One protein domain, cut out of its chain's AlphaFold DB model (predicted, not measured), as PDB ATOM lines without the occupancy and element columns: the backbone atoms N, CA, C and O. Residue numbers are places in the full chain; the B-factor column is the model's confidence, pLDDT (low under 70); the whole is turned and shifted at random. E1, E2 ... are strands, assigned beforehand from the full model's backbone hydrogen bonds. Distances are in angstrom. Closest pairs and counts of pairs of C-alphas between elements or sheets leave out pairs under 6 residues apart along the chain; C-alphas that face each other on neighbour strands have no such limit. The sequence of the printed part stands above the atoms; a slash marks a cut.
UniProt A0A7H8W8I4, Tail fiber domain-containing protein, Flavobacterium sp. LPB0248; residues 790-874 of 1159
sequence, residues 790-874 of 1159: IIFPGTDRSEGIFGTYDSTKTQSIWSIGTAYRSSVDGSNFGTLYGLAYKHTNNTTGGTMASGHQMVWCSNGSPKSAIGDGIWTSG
ATOM      1  N   ILE A 790      44.542  13.007 -27.058       72.38
ATOM      2  CA  ILE A 790      43.914  11.758 -26.600       72.38
ATOM      3  C   ILE A 790      42.416  11.808 -26.922       72.38
ATOM      4  O   ILE A 790      41.610  12.263 -26.112       72.38
ATOM      5  N   ILE A 791      42.048  11.344 -28.116       63.91
ATOM      6  CA  ILE A 791      40.660  11.309 -28.596       63.91
ATOM      7  C   ILE A 791      40.205   9.857 -28.751       63.91
ATOM      8  O   ILE A 791      40.797   9.099 -29.516       63.91
ATOM      9  N   PHE A 792      39.104   9.491 -28.091       68.88
ATOM     10  CA  PHE A 792      38.335   8.282 -28.396       68.88
ATOM     11  C   PHE A 792      37.223   8.646 -29.407       68.88
ATOM     12  O   PHE A 792      36.248   9.287 -29.014       68.88
ATOM     13  N   PRO A 793      37.335   8.292 -30.708       62.41
ATOM     14  CA  PRO A 793      36.459   8.800 -31.776       62.41
ATOM     15  C   PRO A 793      35.160   7.983 -31.952       62.41
ATOM     16  O   PRO A 793      34.633   7.868 -33.058       62.41
ATOM     17  N   GLY A 794      34.676   7.347 -30.883       72.31
ATOM     18  CA  GLY A 794      33.482   6.502 -30.913       72.31
ATOM     19  C   GLY A 794      32.172   7.293 -30.857       72.31
ATOM     20  O   GLY A 794      32.149   8.515 -30.730       72.31
ATOM     21  N   THR A 795      31.047   6.581 -30.891       80.25
ATOM     22  CA  THR A 795      29.740   7.138 -30.491       80.25
ATOM     23  C   THR A 795      29.476   6.988 -28.990       80.25
ATOM     24  O   THR A 795      28.729   7.797 -28.435       80.25
ATOM     25  N   ASP A 796      30.108   5.997 -28.349       87.75
ATOM     26  CA  ASP A 796      29.982   5.689 -26.924       87.75
ATOM     27  C   ASP A 796      30.730   6.718 -26.053       87.75
ATOM     28  O   ASP A 796      31.958   6.798 -26.038       87.75
ATOM     29  N   ARG A 797      29.957   7.508 -25.304       88.69
ATOM     30  CA  ARG A 797      30.409   8.575 -24.399       88.69
ATOM     31  C   ARG A 797      30.736   8.092 -22.979       88.69
ATOM     32  O   ARG A 797      30.920   8.922 -22.086       88.69
ATOM     33  N   SER A 798      30.810   6.779 -22.758       87.06
ATOM     34  CA  SER A 798      31.188   6.124 -21.494       87.06
ATOM     35  C   SER A 798      32.673   5.704 -21.441       87.06
ATOM     36  O   SER A 798      33.190   5.348 -20.381       87.06
ATOM     37  N   GLU A 799      33.367   5.752 -22.582       81.12
ATOM     38  CA  GLU A 799      34.684   5.144 -22.818       81.12
ATOM     39  C   GLU A 799      35.857   6.132 -22.614       81.12
ATOM     40  O   GLU A 799      36.496   6.576 -23.563       81.12
ATOM     41  N   GLY A 800      36.180   6.477 -21.363       76.44
ATOM     42  CA  GLY A 800      37.404   7.241 -21.055       76.44
ATOM     43  C   GLY A 800      37.290   8.744 -21.339       76.44
ATOM     44  O   GLY A 800      36.385   9.378 -20.804       76.44
ATOM     45  N   ILE A 801      38.217   9.321 -22.114       80.69
ATOM     46  CA  ILE A 801      38.278  10.767 -22.421       80.69
ATOM     47  C   ILE A 801      37.598  11.029 -23.773       80.69
ATOM     48  O   ILE A 801      38.202  10.873 -24.835       80.69
ATOM     49  N   PHE A 802      36.322  11.410 -23.758       82.62
ATOM     50  CA  PHE A 802      35.541  11.531 -24.990       82.62
ATOM     51  C   PHE A 802      35.699  12.914 -25.654       82.62
ATOM     52  O   PHE A 802      35.168  13.911 -25.169       82.62
ATOM     53  N   GLY A 803      36.408  12.972 -26.788       74.06
ATOM     54  CA  GLY A 803      36.874  14.231 -27.392       74.06
ATOM     55  C   GLY A 803      35.900  14.992 -28.308       74.06
ATOM     56  O   GLY A 803      36.197  16.121 -28.693       74.06
ATOM     57  N   THR A 804      34.750  14.429 -28.699       81.56
ATOM     58  CA  THR A 804      33.852  15.082 -29.679       81.56
ATOM     59  C   THR A 804      32.806  15.973 -29.004       81.56
ATOM     60  O   THR A 804      31.845  15.474 -28.412       81.56
ATOM     61  N   TYR A 805      32.984  17.297 -29.104       84.44
ATOM     62  CA  TYR A 805      32.082  18.315 -28.544       84.44
ATOM     63  C   TYR A 805      30.630  18.174 -29.027       84.44
ATOM     64  O   TYR A 805      30.351  18.168 -30.224       84.44
ATOM     65  N   ASP A 806      29.701  18.131 -28.071       88.44
ATOM     66  CA  ASP A 806      28.258  18.212 -28.298       88.44
ATOM     67  C   ASP A 806      27.607  18.891 -27.087       88.44
ATOM     68  O   ASP A 806      27.567  18.331 -25.993       88.44
ATOM     69  N   SER A 807      27.084  20.105 -27.280       90.19
ATOM     70  CA  SER A 807      26.498  20.896 -26.187       90.19
ATOM     71  C   SER A 807      25.250  20.259 -25.554       90.19
ATOM     72  O   SER A 807      24.872  20.625 -24.440       90.19
ATOM     73  N   THR A 808      24.600  19.316 -26.245       91.06
ATOM     74  CA  THR A 808      23.376  18.643 -25.784       91.06
ATOM     75  C   THR A 808      23.654  17.376 -24.978       91.06
ATOM     76  O   THR A 808      22.722  16.782 -24.433       91.06
ATOM     77  N   LYS A 809      24.922  16.964 -24.850       91.00
ATOM     78  CA  LYS A 809      25.336  15.693 -24.243       91.00
ATOM     79  C   LYS A 809      26.316  15.882 -23.082       91.00
ATOM     80  O   LYS A 809      27.007  16.891 -22.973       91.00
ATOM     81  N   THR A 810      26.371  14.883 -22.209       90.75
ATOM     82  CA  THR A 810      27.467  14.661 -21.264       90.75
ATOM     83  C   THR A 810      28.552  13.809 -21.924       90.75
ATOM     84  O   THR A 810      28.265  12.984 -22.792       90.75
ATOM     85  N   GLN A 811      29.806  13.990 -21.518       90.06
ATOM     86  CA  GLN A 811      30.959  13.234 -22.024       90.06
ATOM     87  C   GLN A 811      31.728  12.638 -20.841       90.06
ATOM     88  O   GLN A 811      31.936  13.342 -19.855       90.06
ATOM     89  N   SER A 812      32.177  11.383 -20.916       89.31
ATOM     90  CA  SER A 812      33.143  10.857 -19.942       89.31
ATOM     91  C   SER A 812      34.489  11.592 -20.041       89.31
ATOM     92  O   SER A 812      34.921  11.977 -21.130       89.31
ATOM     93  N   ILE A 813      35.161  11.737 -18.894       90.12
ATOM     94  CA  ILE A 813      36.594  12.056 -18.793       90.12
ATOM     95  C   ILE A 813      37.312  10.932 -18.028       90.12
ATOM     96  O   ILE A 813      38.329  10.413 -18.479       90.12
ATOM     97  N   TRP A 814      36.780  10.527 -16.870       91.62
ATOM     98  CA  TRP A 814      37.351   9.470 -16.032       91.62
ATOM     99  C   TRP A 814      36.277   8.787 -15.177       91.62
ATOM    100  O   TRP A 814      35.353   9.442 -14.702       91.62
ATOM    101  N   SER A 815      36.429   7.489 -14.918       90.88
ATOM    102  CA  SER A 815      35.571   6.707 -14.015       90.88
ATOM    103  C   SER A 815      36.409   5.779 -13.133       90.88
ATOM    104  O   SER A 815      37.466   5.308 -13.551       90.88
ATOM    105  N   ILE A 816      35.922   5.463 -11.926       90.31
ATOM    106  CA  ILE A 816      36.592   4.519 -11.005       90.31
ATOM    107  C   ILE A 816      36.536   3.047 -11.462       90.31
ATOM    108  O   ILE A 816      37.092   2.177 -10.797       90.31
ATOM    109  N   GLY A 817      35.837   2.738 -12.558       86.31
ATOM    110  CA  GLY A 817      35.716   1.386 -13.098       86.31
ATOM    111  C   GLY A 817      34.583   1.243 -14.116       86.31
ATOM    112  O   GLY A 817      33.712   2.103 -14.229       86.31
ATOM    113  N   THR A 818      34.569   0.121 -14.837       87.38
ATOM    114  CA  THR A 818      33.612  -0.167 -15.926       87.38
ATOM    115  C   THR A 818      32.142  -0.170 -15.494       87.38
ATOM    116  O   THR A 818      31.281   0.156 -16.303       87.38
ATOM    117  N   ALA A 819      31.845  -0.472 -14.226       90.38
ATOM    118  CA  ALA A 819      30.489  -0.444 -13.667       90.38
ATOM    119  C   ALA A 819      29.955   0.974 -13.352       90.38
ATOM    120  O   ALA A 819      28.763   1.137 -13.081       90.38
ATOM    121  N   TYR A 820      30.819   1.995 -13.368       93.88
ATOM    122  CA  TYR A 820      30.535   3.338 -12.852       93.88
ATOM    123  C   TYR A 820      30.820   4.419 -13.899       93.88
ATOM    124  O   TYR A 820      31.629   5.319 -13.670       93.88
ATOM    125  N   ARG A 821      30.170   4.319 -15.064       92.38
ATOM    126  CA  ARG A 821      30.374   5.203 -16.225       92.38
ATOM    127  C   ARG A 821      29.155   6.101 -16.503       92.38
ATOM    128  O   ARG A 821      28.059   5.866 -15.995       92.38
ATOM    129  N   SER A 822      29.346   7.130 -17.333       91.19
ATOM    130  CA  SER A 822      28.258   7.918 -17.936       91.19
ATOM    131  C   SER A 822      27.409   7.090 -18.907       91.19
ATOM    132  O   SER A 822      27.818   6.007 -19.325       91.19
ATOM    133  N   SER A 823      26.227   7.595 -19.291       92.00
ATOM    134  CA  SER A 823      25.427   6.945 -20.336       92.00
ATOM    135  C   SER A 823      26.207   6.877 -21.650       92.00
ATOM    136  O   SER A 823      26.791   7.879 -22.073       92.00
ATOM    137  N   VAL A 824      26.160   5.725 -22.323       91.56
ATOM    138  CA  VAL A 824      26.824   5.488 -23.617       91.56
ATOM    139  C   VAL A 824      26.384   6.489 -24.689       91.56
ATOM    140  O   VAL A 824      27.182   6.921 -25.510       91.56
ATOM    141  N   ASP A 825      25.129   6.943 -24.649       91.00
ATOM    142  CA  ASP A 825      24.601   7.932 -25.592       91.00
ATOM    143  C   ASP A 825      24.923   9.389 -25.198       91.00
ATOM    144  O   ASP A 825      24.622  10.307 -25.962       91.00
ATOM    145  N   GLY A 826      25.462   9.620 -23.996       89.94
ATOM    146  CA  GLY A 826      25.680  10.941 -23.402       89.94
ATOM    147  C   GLY A 826      24.418  11.693 -22.963       89.94
ATOM    148  O   GLY A 826      24.474  12.908 -22.802       89.94
ATOM    149  N   SER A 827      23.251  11.056 -22.817       91.69
ATOM    150  CA  SER A 827      22.045  11.756 -22.330       91.69
ATOM    151  C   SER A 827      22.227  12.305 -20.913       91.69
ATOM    152  O   SER A 827      21.803  13.424 -20.619       91.69
ATOM    153  N   ASN A 828      22.856  11.533 -20.029       91.81
ATOM    154  CA  ASN A 828      23.103  11.887 -18.634       91.81
ATOM    155  C   ASN A 828      24.341  11.148 -18.079       91.81
ATOM    156  O   ASN A 828      25.014  10.383 -18.775       91.81
ATOM    157  N   PHE A 829      24.664  11.388 -16.808       93.81
ATOM    158  CA  PHE A 829      25.844  10.831 -16.142       93.81
ATOM    159  C   PHE A 829      25.727   9.354 -15.707       93.81
ATOM    160  O   PHE A 829      26.629   8.878 -15.028       93.81
ATOM    161  N   GLY A 830      24.693   8.600 -16.094       93.25
ATOM    162  CA  GLY A 830      24.618   7.147 -15.882       93.25
ATOM    163  C   GLY A 830      24.802   6.728 -14.416       93.25
ATOM    164  O   GLY A 830      24.114   7.231 -13.533       93.25
ATOM    165  N   THR A 831      25.758   5.832 -14.161       94.31
ATOM    166  CA  THR A 831      26.201   5.406 -12.818       94.31
ATOM    167  C   THR A 831      27.533   6.054 -12.411       94.31
ATOM    168  O   THR A 831      28.220   5.565 -11.512       94.31
ATOM    169  N   LEU A 832      27.933   7.151 -13.068       93.81
ATOM    170  CA  LEU A 832      29.284   7.704 -12.984       93.81
ATOM    171  C   LEU A 832      29.720   8.038 -11.553       93.81
ATOM    172  O   LEU A 832      29.167   8.931 -10.905       93.81
ATOM    173  N   TYR A 833      30.793   7.381 -11.123       94.88
ATOM    174  CA  TYR A 833      31.681   7.860 -10.071       94.88
ATOM    175  C   TYR A 833      32.989   8.279 -10.740       94.88
ATOM    176  O   TYR A 833      33.765   7.427 -11.178       94.88
ATOM    177  N   GLY A 834      33.212   9.587 -10.855       93.25
ATOM    178  CA  GLY A 834      34.356  10.133 -11.581       93.25
ATOM    179  C   GLY A 834      34.080  11.493 -12.216       93.25
ATOM    180  O   GLY A 834      33.213  12.237 -11.756       93.25
ATOM    181  N   LEU A 835      34.842  11.816 -13.259       93.12
ATOM    182  CA  LEU A 835      34.818  13.103 -13.949       93.12
ATOM    183  C   LEU A 835      34.142  12.981 -15.318       93.12
ATOM    184  O   LEU A 835      34.386  12.038 -16.072       93.12
ATOM    185  N   ALA A 836      33.332  13.977 -15.649       92.12
ATOM    186  CA  ALA A 836      32.675  14.133 -16.937       92.12
ATOM    187  C   ALA A 836      32.658  15.606 -17.356       92.12
ATOM    188  O   ALA A 836      32.946  16.496 -16.559       92.12
ATOM    189  N   TYR A 837      32.274  15.869 -18.598       90.81
ATOM    190  CA  TYR A 837      31.946  17.203 -19.088       90.81
ATOM    191  C   TYR A 837      30.436  17.342 -19.323       90.81
ATOM    192  O   TYR A 837      29.750  16.366 -19.649       90.81
ATOM    193  N   LYS A 838      29.916  18.564 -19.157       88.69
ATOM    194  CA  LYS A 838      28.531  18.955 -19.454       88.69
ATOM    195  C   LYS A 838      28.474  20.410 -19.936       88.69
ATOM    196  O   LYS A 838      29.292  21.241 -19.553       88.69
ATOM    197  N   HIS A 839      27.447  20.728 -20.721       89.38
ATOM    198  CA  HIS A 839      27.007  22.098 -20.993       89.38
ATOM    199  C   HIS A 839      25.551  22.304 -20.522       89.38
ATOM    200  O   HIS A 839      24.809  21.338 -20.288       89.38
ATOM    201  N   THR A 840      25.109  23.552 -20.360       84.94
ATOM    202  CA  THR A 840      23.733  23.889 -19.939       84.94
ATOM    203  C   THR A 840      22.654  23.401 -20.908       84.94
ATOM    204  O   THR A 840      21.583  23.014 -20.451       84.94
ATOM    205  N   ASN A 841      22.945  23.333 -22.214       89.12
ATOM    206  CA  ASN A 841      22.007  22.822 -23.228       89.12
ATOM    207  C   ASN A 841      21.646  21.329 -23.041       89.12
ATOM    208  O   ASN A 841      20.640  20.879 -23.588       89.12
ATOM    209  N   ASN A 842      22.418  20.550 -22.270       87.81
ATOM    210  CA  ASN A 842      21.998  19.220 -21.830       87.81
ATOM    211  C   ASN A 842      20.993  19.349 -20.669       87.81
ATOM    212  O   ASN A 842      21.362  19.701 -19.544       87.81
ATOM    213  N   THR A 843      19.725  19.035 -20.931       86.44
ATOM    214  CA  THR A 843      18.613  19.178 -19.974       86.44
ATOM    215  C   THR A 843      18.486  18.021 -18.978       86.44
ATOM    216  O   THR A 843      17.807  18.159 -17.963       86.44
ATOM    217  N   THR A 844      19.138  16.884 -19.236       82.31
ATOM    218  CA  THR A 844      18.919  15.606 -18.527       82.31
ATOM    219  C   THR A 844      20.017  15.210 -17.534       82.31
ATOM    220  O   THR A 844      19.814  14.295 -16.741       82.31
ATOM    221  N   GLY A 845      21.162  15.897 -17.519       75.19
ATOM    222  CA  GLY A 845      22.269  15.679 -16.575       75.19
ATOM    223  C   GLY A 845      22.204  16.502 -15.278       75.19
ATOM    224  O   GLY A 845      23.201  16.579 -14.570       75.19
ATOM    225  N   GLY A 846      21.078  17.153 -14.975       76.25
ATOM    226  CA  GLY A 846      20.902  17.962 -13.760       76.25
ATOM    227  C   GLY A 846      21.367  19.425 -13.857       76.25
ATOM    228  O   GLY A 846      21.984  19.857 -14.838       76.25
ATOM    229  N   THR A 847      21.008  20.197 -12.827       72.88
ATOM    230  CA  THR A 847      21.230  21.649 -12.718       72.88
ATOM    231  C   THR A 847      22.612  21.966 -12.160       72.88
ATOM    232  O   THR A 847      22.975  21.461 -11.104       72.88
ATOM    233  N   MET A 848      23.334  22.855 -12.841       76.38
ATOM    234  CA  MET A 848      24.691  23.301 -12.507       76.38
ATOM    235  C   MET A 848      24.768  24.842 -12.614       76.38
ATOM    236  O   MET A 848      23.731  25.497 -12.724       76.38
ATOM    237  N   ALA A 849      25.969  25.435 -12.632       66.19
ATOM    238  CA  ALA A 849      26.159  26.827 -13.074       66.19
ATOM    239  C   ALA A 849      25.929  26.989 -14.600       66.19
ATOM    240  O   ALA A 849      25.505  26.048 -15.277       66.19
ATOM    241  N   SER A 850      26.234  28.168 -15.154       76.38
ATOM    242  CA  SER A 850      26.201  28.419 -16.604       76.38
ATOM    243  C   SER A 850      27.403  27.816 -17.356       76.38
ATOM    244  O   SER A 850      28.401  27.431 -16.743       76.38
ATOM    245  N   GLY A 851      27.297  27.753 -18.686       83.81
ATOM    246  CA  GLY A 851      28.424  27.530 -19.595       83.81
ATOM    247  C   GLY A 851      28.915  26.089 -19.736       83.81
ATOM    248  O   GLY A 851      28.198  25.116 -19.474       83.81
ATOM    249  N   HIS A 852      30.147  25.966 -20.239       84.75
ATOM    250  CA  HIS A 852      30.883  24.709 -20.419       84.75
ATOM    251  C   HIS A 852      31.543  24.296 -19.102       84.75
ATOM    252  O   HIS A 852      32.160  25.134 -18.446       84.75
ATOM    253  N   GLN A 853      31.431  23.027 -18.702       85.88
ATOM    254  CA  GLN A 853      31.852  22.592 -17.368       85.88
ATOM    255  C   GLN A 853      32.502  21.213 -17.339       85.88
ATOM    256  O   GLN A 853      31.965  20.249 -17.886       85.88
ATOM    257  N   MET A 854      33.586  21.102 -16.569       91.06
ATOM    258  CA  MET A 854      34.039  19.833 -15.998       91.06
ATOM    259  C   MET A 854      33.266  19.569 -14.700       91.06
ATOM    260  O   MET A 854      33.130  20.461 -13.866       91.06
ATOM    261  N   VAL A 855      32.763  18.348 -14.528       90.88
ATOM    262  CA  VAL A 855      31.818  17.941 -13.482       90.88
ATOM    263  C   VAL A 855      32.325  16.689 -12.764       90.88
ATOM    264  O   VAL A 855      32.694  15.708 -13.407       90.88
ATOM    265  N   TRP A 856      32.292  16.694 -11.431       92.19
ATOM    266  CA  TRP A 856      32.496  15.499 -10.606       92.19
ATOM    267  C   TRP A 856      31.143  14.883 -10.235       92.19
ATOM    268  O   TRP A 856      30.306  15.542  -9.612       92.19
ATOM    269  N   CYS A 857      30.950  13.610 -10.582       92.12
ATOM    270  CA  CYS A 857      29.761  12.824 -10.263       92.12
ATOM    271  C   CYS A 857      30.043  11.709  -9.246       92.12
ATOM    272  O   CYS A 857      31.139  11.148  -9.176       92.12
ATOM    273  N   SER A 858      29.007  11.375  -8.474       92.94
ATOM    274  CA  SER A 858      28.945  10.237  -7.556       92.94
ATOM    275  C   SER A 858      27.617   9.513  -7.788       92.94
ATOM    276  O   SER A 858      26.551  10.104  -7.608       92.94
ATOM    277  N   ASN A 859      27.688   8.267  -8.266       93.50
ATOM    278  CA  ASN A 859      26.570   7.478  -8.800       93.50
ATOM    279  C   ASN A 859      25.675   8.247  -9.797       93.50
ATOM    280  O   ASN A 859      24.458   8.309  -9.634       93.50
ATOM    281  N   GLY A 860      26.283   8.940 -10.763       91.38
ATOM    282  CA  GLY A 860      25.579   9.780 -11.742       91.38
ATOM    283  C   GLY A 860      25.007  11.094 -11.187       91.38
ATOM    284  O   GLY A 860      24.590  11.957 -11.955       91.38
ATOM    285  N   SER A 861      25.018  11.307  -9.868       91.38
ATOM    286  CA  SER A 861      24.606  12.570  -9.252       91.38
ATOM    287  C   SER A 861      25.787  13.555  -9.229       91.38
ATOM    288  O   SER A 861      26.786  13.265  -8.559       91.38
ATOM    289  N   PRO A 862      25.703  14.715  -9.910       90.62
ATOM    290  CA  PRO A 862      26.774  15.707  -9.905       90.62
ATOM    291  C   PRO A 862      26.928  16.352  -8.521       90.62
ATOM    292  O   PRO A 862      25.938  16.658  -7.853       90.62
ATOM    293  N   LYS A 863      28.179  16.541  -8.085       90.44
ATOM    294  CA  LYS A 863      28.554  17.054  -6.752       90.44
ATOM    295  C   LYS A 863      29.319  18.370  -6.798       90.44
ATOM    296  O   LYS A 863      29.161  19.193  -5.900       90.44
ATOM    297  N   SER A 864      30.115  18.583  -7.841       89.00
ATOM    298  CA  SER A 864      30.827  19.837  -8.089       89.00
ATOM    299  C   SER A 864      31.033  20.043  -9.589       89.00
ATOM    300  O   SER A 864      31.087  19.061 -10.332       89.00
ATOM    301  N   ALA A 865      31.154  21.293 -10.027       89.94
ATOM    302  CA  ALA A 865      31.577  21.643 -11.375       89.94
ATOM    303  C   ALA A 865      32.421  22.918 -11.421       89.94
ATOM    304  O   ALA A 865      32.286  23.804 -10.575       89.94
ATOM    305  N   ILE A 866      33.267  22.996 -12.446       85.81
ATOM    306  CA  ILE A 866      34.162  24.117 -12.735       85.81
ATOM    307  C   ILE A 866      33.972  24.509 -14.207       85.81
ATOM    308  O   ILE A 866      34.050  23.653 -15.091       85.81
ATOM    309  N   GLY A 867      33.709  25.793 -14.444       83.88
ATOM    310  CA  GLY A 867      33.481  26.421 -15.752       83.88
ATOM    311  C   GLY A 867      33.564  27.944 -15.606       83.88
ATOM    312  O   GLY A 867      34.498  28.435 -14.979       83.88
ATOM    313  N   ASP A 868      32.537  28.679 -16.054       76.50
ATOM    314  CA  ASP A 868      32.374  30.136 -15.815       76.50
ATOM    315  C   ASP A 868      32.354  30.529 -14.314       76.50
ATOM    316  O   ASP A 868      32.421  31.703 -13.948       76.50
ATOM    317  N   GLY A 869      32.238  29.539 -13.427       76.38
ATOM    318  CA  GLY A 869      32.393  29.649 -11.983       76.38
ATOM    319  C   GLY A 869      32.553  28.266 -11.346       76.38
ATOM    320  O   GLY A 869      32.618  27.251 -12.044       76.38
ATOM    321  N   ILE A 870      32.586  28.224 -10.012       79.94
ATOM    322  CA  ILE A 870      32.563  26.977  -9.234       79.94
ATOM    323  C   ILE A 870      31.134  26.744  -8.733       79.94
ATOM    324  O   ILE A 870      30.551  27.611  -8.082       79.94
ATOM    325  N   TRP A 871      30.581  25.566  -9.013       84.94
ATOM    326  CA  TRP A 871      29.288  25.106  -8.504       84.94
ATOM    327  C   TRP A 871      29.485  23.894  -7.599       84.94
ATOM    328  O   TRP A 871      30.280  23.016  -7.924       84.94
ATOM    329  N   THR A 872      28.723  23.791  -6.511       85.12
ATOM    330  CA  THR A 872      28.695  22.605  -5.643       85.12
ATOM    331  C   THR A 872      27.265  22.227  -5.270       85.12
ATOM    332  O   THR A 872      26.425  23.086  -5.015       85.12
ATOM    333  N   SER A 873      26.991  20.925  -5.149       83.44
ATOM    334  CA  SER A 873      25.700  20.405  -4.666       83.44
ATOM    335  C   SER A 873      25.562  20.454  -3.133       83.44
ATOM    336  O   SER A 873      24.686  19.799  -2.569       83.44
ATOM    337  N   GLY A 874      26.489  21.120  -2.444       78.44
ATOM    338  CA  GLY A 874      26.659  21.095  -0.994       78.44
ATOM    339  C   GLY A 874      27.588  22.214  -0.516       78.44
ATOM    340  O   GLY A 874      28.111  22.988  -1.317       78.44
TER     341      GLY A 874
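This is residues 790 to 874 of the 1159 residues of the protein "Tail fiber domain-containing protein" of Flavobacterium sp. LPB0248 (UniProt A0A7H8W8I4). Little of this domain is regular structure: one strongly twisted sheet forms a wall, and long loops, among them residues 823 to 829 and 842 to 846, cover one of its faces. The 85 printed residues hold five named strands, E1 to E5, a meander, each strand the antiparallel neighbour of the one before, in sheet order E1 E2 E3 E4 E5. The class is all strand, with 27 residues in named elements; the whole is compact, radius of gyration of the C-alphas 11.3 A, spanning 30 by 23 by 22 A.

Inner strands E2, residues 834 to 839, and E3, residues 852 to 858, form an antiparallel hairpin at 144 degrees, N 836 to O 855 2.9 A. Edge strand E1, residues 811 to 815, pairs with E2, N 837 to O 811 2.8 A. E4, residues 861 to 866, pairs with E3, N 863 to O 856 2.8 A, and with edge strand E5, residues 870 to 872, N 865 to O 871 2.9 A. E1 and E5 are apart.

E3 is 19.5 A long, E2 16.9 A, E4 15.4 A. E1 begins at C-alpha 811 (30.959, 13.234, -22.024); E5 ends at C-alpha 872 (28.695, 22.605, -5.643).

The C-alphas farthest apart, Pro 793 and Gly 874, are 34.6 A apart. Links E1 to E2 and E2 to E3 are long. The printed part has no cut; pLDDT is under 70 at residues 791 to 793 and 849.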